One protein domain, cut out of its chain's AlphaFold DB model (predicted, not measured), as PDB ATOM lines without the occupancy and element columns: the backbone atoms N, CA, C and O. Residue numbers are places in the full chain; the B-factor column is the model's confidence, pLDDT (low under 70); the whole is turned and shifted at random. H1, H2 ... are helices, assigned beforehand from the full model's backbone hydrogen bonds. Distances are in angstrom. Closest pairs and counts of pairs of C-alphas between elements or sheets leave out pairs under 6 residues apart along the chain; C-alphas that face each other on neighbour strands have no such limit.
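AT A GLANCE: This is residues 17 to 142 of the 185 residues of an uncharacterized protein of Candidatus Omnitrophica bacterium (UniProt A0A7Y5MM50). One long helix, H1, sticks out with residues 17 to 43 from a compact head, where H2 crosses the hairpin of H4 and H5; H6 trails off beyond. The printed part has 126 residues, with six named helices, H1 to H6, and is all helix. It is extended, radius of gyration of the C-alphas 21.7 A, spanning 81 by 38 by 25 A.

IN THESE COORDINATES: H1, residues 17 to 58, runs 61.3 A from C-alpha 17 at (182.307, 155.273, 150.264). H2 is residues 65 to 76, H3 82 to 86, H4 89 to 105, H5 110 to 128, 27.3 A long, and H6 132 to 142, ending at C-alpha 142 at (107.042, 128.973, 128.895).

HOW THE PARTS SIT: H1 touches H3 with residues 48 to 55 alone; the closest C-alphas, Leu 52 and Thr 83, are 5.1 A apart. H2, with residues 65 to 70 alone, touches H5 about perpendicular at 87 degrees, closest C-alphas Glu 66 and Tyr 119, 5.2 A. H4 and H5 touch as a hairpin, a shallow tilt of 2 degrees, opposite ways, closest C-alphas Val 103 and Arg 113, 6.1 A. H6 touches no helix. Every O i to N i+4 pair is within hydrogen-bond range in H1, H4 and H5, against 7 of 8 in H2, 5 of 7 in H6 and 0 of 1 in H3, where 1 of 2 O i to N i+3 pairs is.

THE WHOLE: The farthest C-alphas, Glu 17 and Arg 142, are 82.5 A apart. The printed part has no cut and no long link. pLDDT is under 70 at residues 81 and 130 to 142.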
ATOM      1  N   GLU A  17     182.733 156.671 150.129       85.94
ATOM      2  CA  GLU A  17     182.307 155.273 150.264       85.94
ATOM      3  C   GLU A  17     180.841 155.138 150.703       85.94
ATOM      4  O   GLU A  17     180.087 154.360 150.116       85.94
ATOM      5  N   ASN A  18     180.400 155.939 151.677       85.38
ATOM      6  CA  ASN A  18     179.017 155.930 152.157       85.38
ATOM      7  C   ASN A  18     178.041 156.435 151.085       85.38
ATOM      8  O   ASN A  18     176.928 155.918 150.972       85.38
ATOM      9  N   LEU A  19     178.465 157.396 150.257       89.25
ATOM     10  CA  LEU A  19     177.673 157.874 149.124       89.25
ATOM     11  C   LEU A  19     177.472 156.772 148.070       89.25
ATOM     12  O   LEU A  19     176.354 156.594 147.586       89.25
ATOM     13  N   TYR A  20     178.516 155.997 147.752       91.75
ATOM     14  CA  TYR A  20     178.404 154.858 146.835       91.75
ATOM     15  C   TYR A  20     177.424 153.802 147.349       91.75
ATOM     16  O   TYR A  20     176.543 153.378 146.600       91.75
ATOM     17  N   TRP A  21     177.524 153.415 148.624       91.69
ATOM     18  CA  TRP A  21     176.586 152.470 149.235       91.69
ATOM     19  C   TRP A  21     175.148 152.987 149.231       91.69
ATOM     20  O   TRP A  21     174.223 152.223 148.956       91.69
ATOM     21  N   PHE A  22     174.952 154.284 149.474       90.25
ATOM     22  CA  PHE A  22     173.630 154.904 149.442       90.25
ATOM     23  C   PHE A  22     173.012 154.882 148.036       90.25
ATOM     24  O   PHE A  22     171.857 154.488 147.874       90.25
ATOM     25  N   ILE A  23     173.786 155.240 147.005       92.81
ATOM     26  CA  ILE A  23     173.333 155.185 145.607       92.81
ATOM     27  C   ILE A  23     173.025 153.740 145.204       92.81
ATOM     28  O   ILE A  23     171.975 153.477 144.617       92.81
ATOM     29  N   LEU A  24     173.898 152.792 145.560       95.12
ATOM     30  CA  LEU A  24     173.702 151.373 145.268       95.12
ATOM     31  C   LEU A  24     172.423 150.838 145.927       95.12
ATOM     32  O   LEU A  24     171.647 150.138 145.277       95.12
ATOM     33  N   ALA A  25     172.161 151.216 147.181       94.19
ATOM     34  CA  ALA A  25     170.933 150.860 147.886       94.19
ATOM     35  C   ALA A  25     169.687 151.440 147.197       94.19
ATOM     36  O   ALA A  25     168.678 150.749 147.074       94.19
ATOM     37  N   PHE A  26     169.758 152.676 146.693       95.81
ATOM     38  CA  PHE A  26     168.650 153.309 145.972       95.81
ATOM     39  C   PHE A  26     168.367 152.634 144.625       95.81
ATOM     40  O   PHE A  26     167.211 152.385 144.283       95.81
ATOM     41  N   VAL A  27     169.418 152.293 143.874       96.31
ATOM     42  CA  VAL A  27     169.300 151.538 142.619       96.31
ATOM     43  C   VAL A  27     168.719 150.154 142.893       96.31
ATOM     44  O   VAL A  27     167.778 149.744 142.217       96.31
ATOM     45  N   PHE A  28     169.220 149.459 143.916       96.56
ATOM     46  CA  PHE A  28     168.698 148.160 144.329       96.56
ATOM     47  C   PHE A  28     167.215 148.245 144.705       96.56
ATOM     48  O   PHE A  28     166.410 147.454 144.216       96.56
ATOM     49  N   LEU A  29     166.825 149.250 145.495       96.56
ATOM     50  CA  LEU A  29     165.428 149.493 145.847       96.56
ATOM     51  C   LEU A  29     164.571 149.745 144.600       96.56
ATOM     52  O   LEU A  29     163.490 149.170 144.471       96.56
ATOM     53  N   GLY A  30     165.064 150.545 143.651       96.12
ATOM     54  CA  GLY A  30     164.394 150.790 142.374       96.12
ATOM     55  C   GLY A  30     164.179 149.508 141.565       96.12
ATOM     56  O   GLY A  30     163.076 149.270 141.066       96.12
ATOM     57  N   VAL A  31     165.194 148.642 141.495       96.00
ATOM     58  CA  VAL A  31     165.107 147.332 140.833       96.00
ATOM     59  C   VAL A  31     164.090 146.432 141.532       96.00
ATOM     60  O   VAL A  31     163.262 145.823 140.855       96.00
ATOM     61  N   VAL A  32     164.088 146.379 142.867       96.19
ATOM     62  CA  VAL A  32     163.120 145.586 143.640       96.19
ATOM     63  C   VAL A  32     161.693 146.064 143.381       96.19
ATOM     64  O   VAL A  32     160.825 145.252 143.070       96.19
ATOM     65  N   VAL A  33     161.439 147.374 143.437       95.38
ATOM     66  CA  VAL A  33     160.108 147.943 143.166       95.38
ATOM     67  C   VAL A  33     159.663 147.646 141.735       95.38
ATOM     68  O   VAL A  33     158.519 147.238 141.515       95.38
ATOM     69  N   PHE A  34     160.560 147.803 140.759       95.31
ATOM     70  CA  PHE A  34     160.282 147.460 139.367       95.31
ATOM     71  C   PHE A  34     159.934 145.976 139.214       95.31
ATOM     72  O   PHE A  34     158.942 145.640 138.567       95.31
ATOM     73  N   PHE A  35     160.699 145.093 139.857       94.94
ATOM     74  CA  PHE A  35     160.492 143.652 139.791       94.94
ATOM     75  C   PHE A  35     159.173 143.232 140.446       94.94
ATOM     76  O   PHE A  35     158.392 142.510 139.832       94.94
ATOM     77  N   VAL A  36     158.861 143.750 141.639       94.25
ATOM     78  CA  VAL A  36     157.577 143.508 142.318       94.25
ATOM     79  C   VAL A  36     156.413 143.989 141.454       94.25
ATOM     80  O   VAL A  36     155.447 143.255 141.257       94.25
ATOM     81  N   ARG A  37     156.511 145.188 140.869       92.56
ATOM     82  CA  ARG A  37     155.484 145.725 139.966       92.56
ATOM     83  C   ARG A  37     155.322 144.871 138.708       92.56
ATOM     84  O   ARG A  37     154.193 144.649 138.270       92.56
ATOM     85  N   ALA A  38     156.421 144.400 138.125       88.81
ATOM     86  CA  ALA A  38     156.402 143.538 136.950       88.81
ATOM     87  C   ALA A  38     155.775 142.171 137.262       88.81
ATOM     88  O   ALA A  38     154.913 141.712 136.514       88.81
ATOM     89  N   LEU A  39     156.148 141.552 138.385       89.12
ATOM     90  CA  LEU A  39     155.567 140.291 138.843       89.12
ATOM     91  C   LEU A  39     154.081 140.429 139.161       89.12
ATOM     92  O   LEU A  39     153.294 139.580 138.750       89.12
ATOM     93  N   TYR A  40     153.687 141.508 139.837       87.50
ATOM     94  CA  TYR A  40     152.287 141.769 140.148       87.50
ATOM     95  C   TYR A  40     151.454 141.893 138.870       87.50
ATOM     96  O   TYR A  40     150.436 141.220 138.737       87.50
ATOM     97  N   ARG A  41     151.929 142.666 137.880       80.06
ATOM     98  CA  ARG A  41     151.262 142.761 136.571       80.06
ATOM     99  C   ARG A  41     151.168 141.409 135.869       80.06
ATOM    100  O   ARG A  41     150.111 141.090 135.340       80.06
ATOM    101  N   ARG A  42     152.246 140.618 135.868       79.88
ATOM    102  CA  ARG A  42     152.246 139.283 135.249       79.88
ATOM    103  C   ARG A  42     151.227 138.354 135.900       79.88
ATOM    104  O   ARG A  42     150.481 137.694 135.187       79.88
ATOM    105  N   ARG A  43     151.168 138.335 137.234       80.62
ATOM    106  CA  ARG A  43     150.230 137.491 137.981       80.62
ATOM    107  C   ARG A  43     148.777 137.871 137.698       80.62
ATOM    108  O   ARG A  43     147.958 136.992 137.476       80.62
ATOM    109  N   LEU A  44     148.492 139.170 137.638       76.75
ATOM    110  CA  LEU A  44     147.144 139.686 137.393       76.75
ATOM    111  C   LEU A  44     146.632 139.324 135.988       76.75
ATOM    112  O   LEU A  44     145.464 138.985 135.826       76.75
ATOM    113  N   ILE A  45     147.518 139.333 134.985       74.19
ATOM    114  CA  ILE A  45     147.188 138.900 133.619       74.19
ATOM    115  C   ILE A  45     146.887 137.396 133.590       74.19
ATOM    116  O   ILE A  45     145.846 137.007 133.072       74.19
ATOM    117  N   GLN A  46     147.739 136.567 134.204       76.31
ATOM    118  CA  GLN A  46     147.545 135.110 134.235       76.31
ATOM    119  C   GLN A  46     146.235 134.700 134.915       76.31
ATOM    120  O   GLN A  46     145.523 133.832 134.418       76.31
ATOM    121  N   GLU A  47     145.902 135.340 136.033       77.75
ATOM    122  CA  GLU A  47     144.653 135.073 136.746       77.75
ATOM    123  C   GLU A  47     143.445 135.437 135.871       77.75
ATOM    124  O   GLU A  47     142.538 134.621 135.696       77.75
ATOM    125  N   SER A  48     143.497 136.597 135.204       75.00
ATOM    126  CA  SER A  48     142.433 137.035 134.295       75.00
ATOM    127  C   SER A  48     142.263 136.144 133.060       75.00
ATOM    128  O   SER A  48     141.132 135.942 132.622       75.00
ATOM    129  N   GLU A  49     143.350 135.588 132.515       78.25
ATOM    130  CA  GLU A  49     143.292 134.649 131.389       78.25
ATOM    131  C   GLU A  49     142.663 133.323 131.810       78.25
ATOM    132  O   GLU A  49     141.773 132.831 131.121       78.25
ATOM    133  N   SER A  50     143.057 132.793 132.972       81.12
ATOM    134  CA  SER A  50     142.497 131.542 133.488       81.12
ATOM    135  C   SER A  50     141.000 131.651 133.787       81.12
ATOM    136  O   SER A  50     140.244 130.711 133.554       81.12
ATOM    137  N   ASP A  51     140.542 132.806 134.272       82.44
ATOM    138  CA  ASP A  51     139.121 133.016 134.531       82.44
ATOM    139  C   ASP A  51     138.335 133.318 133.253       82.44
ATOM    140  O   ASP A  51     137.181 132.906 133.145       82.44
ATOM    141  N   LEU A  52     138.940 133.984 132.264       83.06
ATOM    142  CA  LEU A  52     138.339 134.140 130.940       83.06
ATOM    143  C   LEU A  52     138.127 132.774 130.282       83.06
ATOM    144  O   LEU A  52     137.045 132.516 129.759       83.06
ATOM    145  N   GLU A  53     139.131 131.900 130.337       85.38
ATOM    146  CA  GLU A  53     139.062 130.548 129.784       85.38
ATOM    147  C   GLU A  53     137.937 129.739 130.434       85.38
ATOM    148  O   GLU A  53     137.079 129.212 129.729       85.38
ATOM    149  N   LYS A  54     137.837 129.758 131.771       86.56
ATOM    150  CA  LYS A  54     136.713 129.132 132.489       86.56
ATOM    151  C   LYS A  54     135.358 129.700 132.069       86.56
ATOM    152  O   LYS A  54     134.388 128.955 131.986       86.56
ATOM    153  N   ARG A  55     135.246 131.013 131.831       82.81
ATOM    154  CA  ARG A  55     133.984 131.645 131.397       82.81
ATOM    155  C   ARG A  55     133.614 131.247 129.971       82.81
ATOM    156  O   ARG A  55     132.446 130.977 129.710       82.81
ATOM    157  N   LEU A  56     134.595 131.174 129.077       86.25
ATOM    158  CA  LEU A  56     134.413 130.672 127.716       86.25
ATOM    159  C   LEU A  56     134.010 129.196 127.719       86.25
ATOM    160  O   LEU A  56     133.121 128.811 126.964       86.25
ATOM    161  N   GLU A  57     134.610 128.383 128.587       87.56
ATOM    162  CA  GLU A  57     134.240 126.980 128.784       87.56
ATOM    163  C   GLU A  57     132.814 126.847 129.335       87.56
ATOM    164  O   GLU A  57     132.010 126.104 128.778       87.56
ATOM    165  N   GLN A  58     132.455 127.625 130.363       85.75
ATOM    166  CA  GLN A  58     131.102 127.660 130.933       85.75
ATOM    167  C   GLN A  58     130.044 128.088 129.914       85.75
ATOM    168  O   GLN A  58     128.950 127.530 129.894       85.75
ATOM    169  N   ALA A  59     130.369 129.054 129.054       82.00
ATOM    170  CA  ALA A  59     129.513 129.458 127.947       82.00
ATOM    171  C   ALA A  59     129.525 128.435 126.790       82.00
ATOM    172  O   ALA A  59     128.736 128.540 125.857       82.00
ATOM    173  N   GLY A  60     130.413 127.436 126.805       84.69
ATOM    174  CA  GLY A  60     130.570 126.478 125.711       84.69
ATOM    175  C   GLY A  60     131.056 127.129 124.414       84.69
ATOM    176  O   GLY A  60     130.676 126.689 123.329       84.69
ATOM    177  N   LEU A  61     131.841 128.204 124.521       86.50
ATOM    178  CA  LEU A  61     132.433 128.954 123.409       86.50
ATOM    179  C   LEU A  61     133.906 128.592 123.172       86.50
ATOM    180  O   LEU A  61     134.457 128.951 122.134       86.50
ATOM    181  N   LEU A  62     134.536 127.886 124.115       87.31
ATOM    182  CA  LEU A  62     135.937 127.482 124.021       87.31
ATOM    183  C   LEU A  62     136.191 126.643 122.756       87.31
ATOM    184  O   LEU A  62     135.517 125.636 122.525       87.31
ATOM    185  N   GLY A  63     137.156 127.061 121.934       84.50
ATOM    186  CA  GLY A  63     137.514 126.391 120.680       84.50
ATOM    187  C   GLY A  63     136.564 126.648 119.505       84.50
ATOM    188  O   GLY A  63     136.760 126.073 118.433       84.50
ATOM    189  N   LYS A  64     135.550 127.502 119.671       89.50
ATOM    190  CA  LYS A  64     134.651 127.919 118.590       89.50
ATOM    191  C   LYS A  64     135.106 129.252 117.966       89.50
ATOM    192  O   LYS A  64     135.841 129.999 118.618       89.50
ATOM    193  N   PRO A  65     134.698 129.603 116.727       87.56
ATOM    194  CA  PRO A  65     135.104 130.871 116.103       87.56
ATOM    195  C   PRO A  65     134.718 132.113 116.922       87.56
ATOM    196  O   PRO A  65     135.371 133.156 116.826       87.56
ATOM    197  N   GLU A  66     133.707 132.004 117.781       88.38
ATOM    198  CA  GLU A  66     133.228 133.105 118.616       88.38
ATOM    199  C   GLU A  66     134.171 133.459 119.760       88.38
ATOM    200  O   GLU A  66     134.175 134.602 120.217       88.38
ATOM    201  N   GLU A  67     135.035 132.531 120.179       89.88
ATOM    202  CA  GLU A  67     136.114 132.832 121.119       89.88
ATOM    203  C   GLU A  67     137.014 133.948 120.575       89.88
ATOM    204  O   GLU A  67     137.358 134.888 121.297       89.88
ATOM    205  N   GLY A  68     137.358 133.878 119.285       88.12
ATOM    206  CA  GLY A  68     138.179 134.893 118.628       88.12
ATOM    207  C   GLY A  68     137.503 136.264 118.627       88.12
ATOM    208  O   GLY A  68     138.160 137.286 118.832       88.12
ATOM    209  N   VAL A  69     136.177 136.294 118.468       90.50
ATOM    210  CA  VAL A  69     135.383 137.527 118.549       90.50
ATOM    211  C   VAL A  69     135.352 138.072 119.973       90.50
ATOM    212  O   VAL A  69     135.615 139.258 120.166       90.50
ATOM    213  N   ALA A  70     135.105 137.225 120.972       88.56
ATOM    214  CA  ALA A  70     135.101 137.620 122.379       88.56
ATOM    215  C   ALA A  70     136.451 138.211 122.818       88.56
ATOM    216  O   ALA A  70     136.496 139.265 123.454       88.56
ATOM    217  N   ARG A  71     137.561 137.571 122.429       88.25
ATOM    218  CA  ARG A  71     138.916 138.066 122.715       88.25
ATOM    219  C   ARG A  71     139.210 139.390 122.006       88.25
ATOM    220  O   ARG A  71     139.757 140.290 122.642       88.25
ATOM    221  N   ASP A  72     138.812 139.545 120.738       89.75
ATOM    222  CA  ASP A  72     138.982 140.820 120.024       89.75
ATOM    223  C   ASP A  72     138.158 141.940 120.672       89.75
ATOM    224  O   ASP A  72     138.673 143.043 120.812       89.75
ATOM    225  N   LEU A  73     136.935 141.676 121.151       89.56
ATOM    226  CA  LEU A  73     136.139 142.669 121.890       89.56
ATOM    227  C   LEU A  73     136.861 143.136 123.159       89.56
ATOM    228  O   LEU A  73     137.009 144.336 123.385       89.56
ATOM    229  N   ILE A  74     137.363 142.198 123.963       88.12
ATOM    230  CA  ILE A  74     138.096 142.506 125.199       88.12
ATOM    231  C   ILE A  74     139.321 143.374 124.901       88.12
ATOM    232  O   ILE A  74     139.535 144.396 125.557       88.12
ATOM    233  N   GLN A  75     140.109 142.989 123.894       87.25
ATOM    234  CA  GLN A  75     141.324 143.703 123.520       87.25
ATOM    235  C   GLN A  75     141.020 145.086 122.934       87.25
ATOM    236  O   GLN A  75     141.691 146.062 123.269       87.25
ATOM    237  N   ARG A  76     140.014 145.178 122.061       87.44
ATOM    238  CA  ARG A  76     139.673 146.391 121.312       87.44
ATOM    239  C   ARG A  76     139.032 147.458 122.188       87.44
ATOM    240  O   ARG A  76     139.368 148.629 122.039       87.44
ATOM    241  N   TYR A  77     138.146 147.058 123.093       86.38
ATOM    242  CA  TYR A  77     137.432 147.977 123.983       86.38
ATOM    243  C   TYR A  77     138.100 148.106 125.359       86.38
ATOM    244  O   TYR A  77     137.584 148.792 126.237       86.38
ATOM    245  N   GLY A  78     139.271 147.485 125.549       81.25
ATOM    246  CA  GLY A  78     140.082 147.633 126.758       81.25
ATOM    247  C   GLY A  78     139.381 147.145 128.025       81.25
ATOM    248  O   GLY A  78     139.600 147.702 129.101       81.25
ATOM    249  N   ILE A  79     138.527 146.126 127.905       79.50
ATOM    250  CA  ILE A  79     137.719 145.623 129.016       79.50
ATOM    251  C   ILE A  79     138.651 144.918 130.000       79.50
ATOM    252  O   ILE A  79     139.170 143.833 129.732       79.50
ATOM    253  N   SER A  80     138.892 145.558 131.143       71.81
ATOM    254  CA  SER A  80     139.725 145.024 132.214       71.81
ATOM    255  C   SER A  80     138.896 144.858 133.489       71.81
ATOM    256  O   SER A  80     138.301 145.841 133.938       71.81
ATOM    257  N   PRO A  81     138.869 143.659 134.100       68.31
ATOM    258  CA  PRO A  81     139.458 142.397 133.631       68.31
ATOM    259  C   PRO A  81     138.729 141.814 132.404       68.31
ATOM    260  O   PRO A  81     137.561 142.099 132.178       68.31
ATOM    261  N   ALA A  82     139.396 140.948 131.635       70.31
ATOM    262  CA  ALA A  82     138.843 140.304 130.434       70.31
ATOM    263  C   ALA A  82     137.508 139.566 130.675       70.31
ATOM    264  O   ALA A  82     136.655 139.452 129.799       70.31
ATOM    265  N   THR A  83     137.304 139.106 131.906       70.00
ATOM    266  CA  THR A  83     136.090 138.443 132.383       70.00
ATOM    267  C   THR A  83     134.896 139.380 132.548       70.00
ATOM    268  O   THR A  83     133.766 138.891 132.599       70.00
ATOM    269  N   HIS A  84     135.100 140.704 132.604       80.31
ATOM    270  CA  HIS A  84     134.003 141.660 132.778       80.31
ATOM    271  C   HIS A  84     132.981 141.571 131.645       80.31
ATOM    272  O   HIS A  84     131.786 141.702 131.914       80.31
ATOM    273  N   LEU A  85     133.438 141.251 130.427       81.50
ATOM    274  CA  LEU A  85     132.580 141.053 129.258       81.50
ATOM    275  C   LEU A  85     131.480 140.008 129.518       81.50
ATOM    276  O   LEU A  85     130.366 140.181 129.046       81.50
ATOM    277  N   PHE A  86     131.774 138.960 130.292       83.25
ATOM    278  CA  PHE A  86     130.856 137.852 130.595       83.25
ATOM    279  C   PHE A  86     130.141 137.997 131.946       83.25
ATOM    280  O   PHE A  86     129.363 137.131 132.334       83.25
ATOM    281  N   SER A  87     130.438 139.057 132.699       80.56
ATOM    282  CA  SER A  87     129.889 139.274 134.045       80.56
ATOM    283  C   SER A  87     128.696 140.224 134.078       80.56
ATOM    284  O   SER A  87     127.949 140.230 135.051       80.56
ATOM    285  N   SER A  88     128.541 141.050 133.040       84.94
ATOM    286  CA  SER A  88     127.533 142.101 132.982       84.94
ATOM    287  C   SER A  88     126.975 142.209 131.571       84.94
ATOM    288  O   SER A  88     127.670 142.645 130.650       84.94
ATOM    289  N   LEU A  89     125.699 141.855 131.415       84.94
ATOM    290  CA  LEU A  89     124.993 141.969 130.140       84.94
ATOM    291  C   LEU A  89     124.957 143.406 129.614       84.94
ATOM    292  O   LEU A  89     125.047 143.606 128.410       84.94
ATOM    293  N   SER A  90     124.874 144.415 130.486       86.25
ATOM    294  CA  SER A  90     124.874 145.816 130.049       86.25
ATOM    295  C   SER A  90     126.208 146.229 129.431       86.25
ATOM    296  O   SER A  90     126.217 146.894 128.402       86.25
ATOM    297  N   VAL A  91     127.326 145.803 130.032       87.12
ATOM    298  CA  VAL A  91     128.668 146.056 129.481       87.12
ATOM    299  C   VAL A  91     128.837 145.313 128.158       87.12
ATOM    300  O   VAL A  91     129.361 145.875 127.201       87.12
ATOM    301  N   TYR A  92     128.358 144.068 128.084       90.25
ATOM    302  CA  TYR A  92     128.364 143.310 126.839       90.25
ATOM    303  C   TYR A  92     127.572 144.011 125.733       90.25
ATOM    304  O   TYR A  92     128.100 144.219 124.644       90.25
ATOM    305  N   ASP A  93     126.319 144.385 126.005       90.50
ATOM    306  CA  ASP A  93     125.422 144.981 125.015       90.50
ATOM    307  C   ASP A  93     125.965 146.329 124.506       90.50
ATOM    308  O   ASP A  93     125.869 146.603 123.311       90.50
ATOM    309  N   GLU A  94     126.590 147.145 125.364       91.25
ATOM    310  CA  GLU A  94     127.246 148.398 124.959       91.25
ATOM    311  C   GLU A  94     128.379 148.140 123.955       91.25
ATOM    312  O   GLU A  94     128.391 148.687 122.848       91.25
ATOM    313  N   VAL A  95     129.282 147.226 124.307       92.19
ATOM    314  CA  VAL A  95     130.440 146.860 123.488       92.19
ATOM    315  C   VAL A  95     130.002 146.201 122.175       92.19
ATOM    316  O   VAL A  95     130.528 146.513 121.104       92.19
ATOM    317  N   ALA A  96     129.009 145.313 122.229       92.06
ATOM    318  CA  ALA A  96     128.447 144.657 121.056       92.06
ATOM    319  C   ALA A  96     127.757 145.663 120.121       92.06
ATOM    320  O   ALA A  96     127.925 145.570 118.905       92.06
ATOM    321  N   CYS A  97     127.031 146.652 120.655       91.62
ATOM    322  CA  CYS A  97     126.414 147.708 119.850       91.62
ATOM    323  C   CYS A  97     127.458 148.536 119.097       91.62
ATOM    324  O   CYS A  97     127.287 148.821 117.907       91.62
ATOM    325  N   ASP A  98     128.543 148.916 119.767       92.19
ATOM    326  CA  ASP A  98     129.629 149.653 119.125       92.19
ATOM    327  C   ASP A  98     130.345 148.810 118.071       92.19
ATOM    328  O   ASP A  98     130.618 149.299 116.968       92.19
ATOM    329  N   GLU A  99     130.537 147.518 118.337       92.50
ATOM    330  CA  GLU A  99     131.100 146.603 117.353       92.50
ATOM    331  C   GLU A  99     130.182 146.436 116.139       92.50
ATOM    332  O   GLU A  99     130.658 146.510 115.007       92.50
ATOM    333  N   MET A 100     128.868 146.299 116.327       91.19
ATOM    334  CA  MET A 100     127.906 146.236 115.222       91.19
ATOM    335  C   MET A 100     127.957 147.502 114.359       91.19
ATOM    336  O   MET A 100     127.996 147.413 113.131       91.19
ATOM    337  N   ARG A 101     128.025 148.690 114.977       92.19
ATOM    338  CA  ARG A 101     128.180 149.963 114.248       92.19
ATOM    339  C   ARG A 101     129.488 150.005 113.465       92.19
ATOM    340  O   ARG A 101     129.507 150.484 112.329       92.19
ATOM    341  N   ARG A 102     130.580 149.512 114.052       92.69
ATOM    342  CA  ARG A 102     131.889 149.439 113.398       92.69
ATOM    343  C   ARG A 102     131.852 148.492 112.203       92.69
ATOM    344  O   ARG A 102     132.276 148.876 111.117       92.69
ATOM    345  N   VAL A 103     131.325 147.284 112.387       91.62
ATOM    346  CA  VAL A 103     131.209 146.249 111.350       91.62
ATOM    347  C   VAL A 103     130.321 146.724 110.200       91.62
ATOM    348  O   VAL A 103     130.676 146.529 109.040       91.62
ATOM    349  N   ALA A 104     129.228 147.436 110.496       89.12
ATOM    350  CA  ALA A 104     128.355 148.025 109.482       89.12
ATOM    351  C   ALA A 104     129.066 149.076 108.609       89.12
ATOM    352  O   ALA A 104     128.778 149.189 107.419       89.12
ATOM    353  N   ARG A 105     130.007 149.837 109.184       90.31
ATOM    354  CA  ARG A 105     130.784 150.871 108.474       90.31
ATOM    355  C   ARG A 105     132.062 150.340 107.829       90.31
ATOM    356  O   ARG A 105     132.654 151.025 107.000       90.31
ATOM    357  N   ALA A 106     132.519 149.160 108.227       89.75
ATOM    358  CA  ALA A 106     133.762 148.593 107.741       89.75
ATOM    359  C   ALA A 106     133.625 148.093 106.295       89.75
ATOM    360  O   ALA A 106     132.642 147.449 105.918       89.75
ATOM    361  N   SER A 107     134.661 148.345 105.496       88.94
ATOM    362  CA  SER A 107     134.798 147.845 104.128       88.94
ATOM    363  C   SER A 107     135.280 146.388 104.131       88.94
ATOM    364  O   SER A 107     136.407 146.100 103.733       88.94
ATOM    365  N   MET A 108     134.451 145.474 104.637       89.31
ATOM    366  CA  MET A 108     134.718 144.031 104.624       89.31
ATOM    367  C   MET A 108     133.625 143.282 103.833       89.31
ATOM    368  O   MET A 108     132.545 143.852 103.610       89.31
ATOM    369  N   PRO A 109     133.880 142.039 103.382       94.06
ATOM    370  CA  PRO A 109     132.892 141.217 102.685       94.06
ATOM    371  C   PRO A 109     131.575 141.091 103.460       94.06
ATOM    372  O   PRO A 109     131.542 141.145 104.688       94.06
ATOM    373  N   LEU A 110     130.458 140.933 102.742       90.62
ATOM    374  CA  LEU A 110     129.147 140.808 103.384       90.62
ATOM    375  C   LEU A 110     129.046 139.552 104.260       90.62
ATOM    376  O   LEU A 110     128.465 139.661 105.335       90.62
ATOM    377  N   SER A 111     129.633 138.421 103.842       92.19
ATOM    378  CA  SER A 111     129.684 137.199 104.660       92.19
ATOM    379  C   SER A 111     130.345 137.474 106.001       92.19
ATOM    380  O   SER A 111     129.726 137.275 107.032       92.19
ATOM    381  N   ASP A 112     131.535 138.074 105.988       91.75
ATOM    382  CA  ASP A 112     132.324 138.296 107.198       91.75
ATOM    383  C   ASP A 112     131.602 139.228 108.177       91.75
ATOM    384  O   ASP A 112     131.704 139.066 109.391       91.75
ATOM    385  N   ARG A 113     130.827 140.195 107.664       91.94
ATOM    386  CA  ARG A 113     129.967 141.040 108.507       91.94
ATOM    387  C   ARG A 113     128.844 140.243 109.151       91.94
ATOM    388  O   ARG A 113     128.576 140.457 110.329       91.94
ATOM    389  N   ILE A 114     128.176 139.387 108.380       91.94
ATOM    390  CA  ILE A 114     127.078 138.551 108.873       91.94
ATOM    391  C   ILE A 114     127.614 137.590 109.931       91.94
ATOM    392  O   ILE A 114     127.100 137.615 111.044       91.94
ATOM    393  N   ASP A 115     128.696 136.868 109.635       93.38
ATOM    394  CA  ASP A 115     129.345 135.940 110.564       93.38
ATOM    395  C   ASP A 115     129.729 136.661 111.856       93.38
ATOM    396  O   ASP A 115     129.423 136.215 112.957       93.38
ATOM    397  N   ARG A 116     130.340 137.847 111.745       92.88
ATOM    398  CA  ARG A 116     130.733 138.637 112.913       92.88
ATOM    399  C   ARG A 116     129.535 139.051 113.763       92.88
ATOM    400  O   ARG A 116     129.630 139.011 114.986       92.88
ATOM    401  N   ILE A 117     128.430 139.457 113.141       92.62
ATOM    402  CA  ILE A 117     127.192 139.808 113.847       92.62
ATOM    403  C   ILE A 117     126.574 138.563 114.492       92.62
ATOM    404  O   ILE A 117     126.154 138.627 115.645       92.62
ATOM    405  N   GLU A 118     126.551 137.431 113.792       93.06
ATOM    406  CA  GLU A 118     126.053 136.156 114.307       93.06
ATOM    407  C   GLU A 118     126.851 135.699 115.531       93.06
ATOM    408  O   GLU A 118     126.259 135.365 116.556       93.06
ATOM    409  N   TYR A 119     128.179 135.811 115.483       93.88
ATOM    410  CA  TYR A 119     129.046 135.515 116.619       93.88
ATOM    411  C   TYR A 119     128.750 136.415 117.826       93.88
ATOM    412  O   TYR A 119     128.717 135.935 118.956       93.88
ATOM    413  N   LEU A 120     128.457 137.707 117.624       92.94
ATOM    414  CA  LEU A 120     128.021 138.583 118.721       92.94
ATOM    415  C   LEU A 120     126.699 138.112 119.348       92.94
ATOM    416  O   LEU A 120     126.511 138.216 120.563       92.94
ATOM    417  N   TYR A 121     125.768 137.583 118.559       91.50
ATOM    418  CA  TYR A 121     124.527 137.041 119.106       91.50
ATOM    419  C   TYR A 121     124.740 135.707 119.820       91.50
ATOM    420  O   TYR A 121     124.186 135.518 120.905       91.50
ATOM    421  N   SER A 122     125.551 134.804 119.267       90.56
ATOM    422  CA  SER A 122     125.794 133.505 119.895       90.56
ATOM    423  C   SER A 122     126.546 133.662 121.219       90.56
ATOM    424  O   SER A 122     126.136 133.052 122.207       90.56
ATOM    425  N   ILE A 123     127.538 134.563 121.298       90.06
ATOM    426  CA  ILE A 123     128.207 134.909 122.561       90.06
ATOM    427  C   ILE A 123     127.174 135.355 123.591       90.06
ATOM    428  O   ILE A 123     127.168 134.835 124.703       90.06
ATOM    429  N   ARG A 124     126.266 136.267 123.227       89.88
ATOM    430  CA  ARG A 124     125.236 136.778 124.141       89.88
ATOM    431  C   ARG A 124     124.326 135.667 124.663       89.88
ATOM    432  O   ARG A 124     124.095 135.573 125.867       89.88
ATOM    433  N   ILE A 125     123.809 134.835 123.758       87.38
ATOM    434  CA  ILE A 125     122.885 133.743 124.091       87.38
ATOM    435  C   ILE A 125     123.563 132.760 125.041       87.38
ATOM    436  O   ILE A 125     122.981 132.390 126.055       87.38
ATOM    437  N   HIS A 126     124.791 132.359 124.731       86.25
ATOM    438  CA  HIS A 126     125.512 131.352 125.495       86.25
ATOM    439  C   HIS A 126     126.054 131.877 126.829       86.25
ATOM    440  O   HIS A 126     125.950 131.190 127.842       86.25
ATOM    441  N   ALA A 127     126.579 133.102 126.858       85.19
ATOM    442  CA  ALA A 127     127.126 133.718 128.062       85.19
ATOM    443  C   ALA A 127     126.054 134.058 129.107       85.19
ATOM    444  O   ALA A 127     126.294 133.917 130.305       85.19
ATOM    445  N   PHE A 128     124.877 134.502 128.657       84.56
ATOM    446  CA  PHE A 128     123.846 135.079 129.525       84.56
ATOM    447  C   PHE A 128     122.542 134.273 129.551       84.56
ATOM    448  O   PHE A 128     121.526 134.760 130.045       84.56
ATOM    449  N   ALA A 129     122.558 133.015 129.092       78.94
ATOM    450  CA  ALA A 129     121.396 132.116 129.105       78.94
ATOM    451  C   ALA A 129     120.712 132.002 130.483       78.94
ATOM    452  O   ALA A 129     119.516 131.715 130.573       78.94
ATOM    453  N   HIS A 130     121.476 132.196 131.560       69.50
ATOM    454  CA  HIS A 130     121.029 132.031 132.941       69.50
ATOM    455  C   HIS A 130     120.710 133.348 133.664       69.50
ATOM    456  O   HIS A 130     120.280 133.306 134.817       69.50
ATOM    457  N   GLU A 131     120.876 134.510 133.024       66.69
ATOM    458  CA  GLU A 131     120.489 135.778 133.643       66.69
ATOM    459  C   GLU A 131     118.960 135.973 133.615       66.69
ATOM    460  O   GLU A 131     118.318 135.784 132.574       66.69
ATOM    461  N   PRO A 132     118.342 136.414 134.729       57.41
ATOM    462  CA  PRO A 132     116.893 136.596 134.815       57.41
ATOM    463  C   PRO A 132     116.367 137.662 133.841       57.41
ATOM    464  O   PRO A 132     115.224 137.564 133.399       57.41
ATOM    465  N   ALA A 133     117.199 138.638 133.457       60.25
ATOM    466  CA  ALA A 133     116.854 139.670 132.478       60.25
ATOM    467  C   ALA A 133     116.607 139.096 131.069       60.25
ATOM    468  O   ALA A 133     115.717 139.562 130.361       60.25
ATOM    469  N   VAL A 134     117.341 138.047 130.685       56.47
ATOM    470  CA  VAL A 134     117.158 137.321 129.415       56.47
ATOM    471  C   VAL A 134     116.088 136.233 129.571       56.47
ATOM    472  O   VAL A 134     115.246 136.031 128.694       56.47
ATOM    473  N   SER A 135     116.059 135.573 130.734       53.34
ATOM    474  CA  SER A 135     115.090 134.520 131.055       53.34
ATOM    475  C   SER A 135     113.653 135.031 131.193       53.34
ATOM    476  O   SER A 135     112.732 134.254 130.984       53.34
ATOM    477  N   GLY A 136     113.416 136.322 131.457       51.06
ATOM    478  CA  GLY A 136     112.067 136.906 131.469       51.06
ATOM    479  C   GLY A 136     111.298 136.695 130.156       51.06
ATOM    480  O   GLY A 136     110.097 136.439 130.178       51.06
ATOM    481  N   VAL A 137     111.995 136.681 129.013       50.06
ATOM    482  CA  VAL A 137     111.395 136.392 127.697       50.06
ATOM    483  C   VAL A 137     111.149 134.885 127.514       50.06
ATOM    484  O   VAL A 137     110.103 134.475 127.011       50.06
ATOM    485  N   ALA A 138     112.057 134.034 128.003       48.91
ATOM    486  CA  ALA A 138     111.885 132.579 127.990       48.91
ATOM    487  C   ALA A 138     110.810 132.089 128.989       48.91
ATOM    488  O   ALA A 138     110.128 131.097 128.737       48.91
ATOM    489  N   ALA A 139     110.624 132.794 130.105       47.53
ATOM    490  CA  ALA A 139     109.591 132.544 131.102       47.53
ATOM    491  C   ALA A 139     108.208 132.954 130.586       47.53
ATOM    492  O   ALA A 139     107.244 132.240 130.844       47.53
ATOM    493  N   LEU A 140     108.108 134.028 129.794       52.25
ATOM    494  CA  LEU A 140     106.875 134.386 129.087       52.25
ATOM    495  C   LEU A 140     106.530 133.362 127.994       52.25
ATOM    496  O   LEU A 140     105.393 132.902 127.940       52.25
ATOM    497  N   SER A 141     107.518 132.887 127.226       47.88
ATOM    498  CA  SER A 141     107.318 131.799 126.253       47.88
ATOM    499  C   SER A 141     106.913 130.467 126.915       47.88
ATOM    500  O   SER A 141     106.086 129.726 126.388       47.88
ATOM    501  N   ARG A 142     107.427 130.168 128.119       47.03
ATOM    502  CA  ARG A 142     107.042 128.973 128.895       47.03
ATOM    503  C   ARG A 142     105.723 129.152 129.668       47.03
ATOM    504  O   ARG A 142     105.084 128.155 130.002       47.03
TER     505      ARG A 142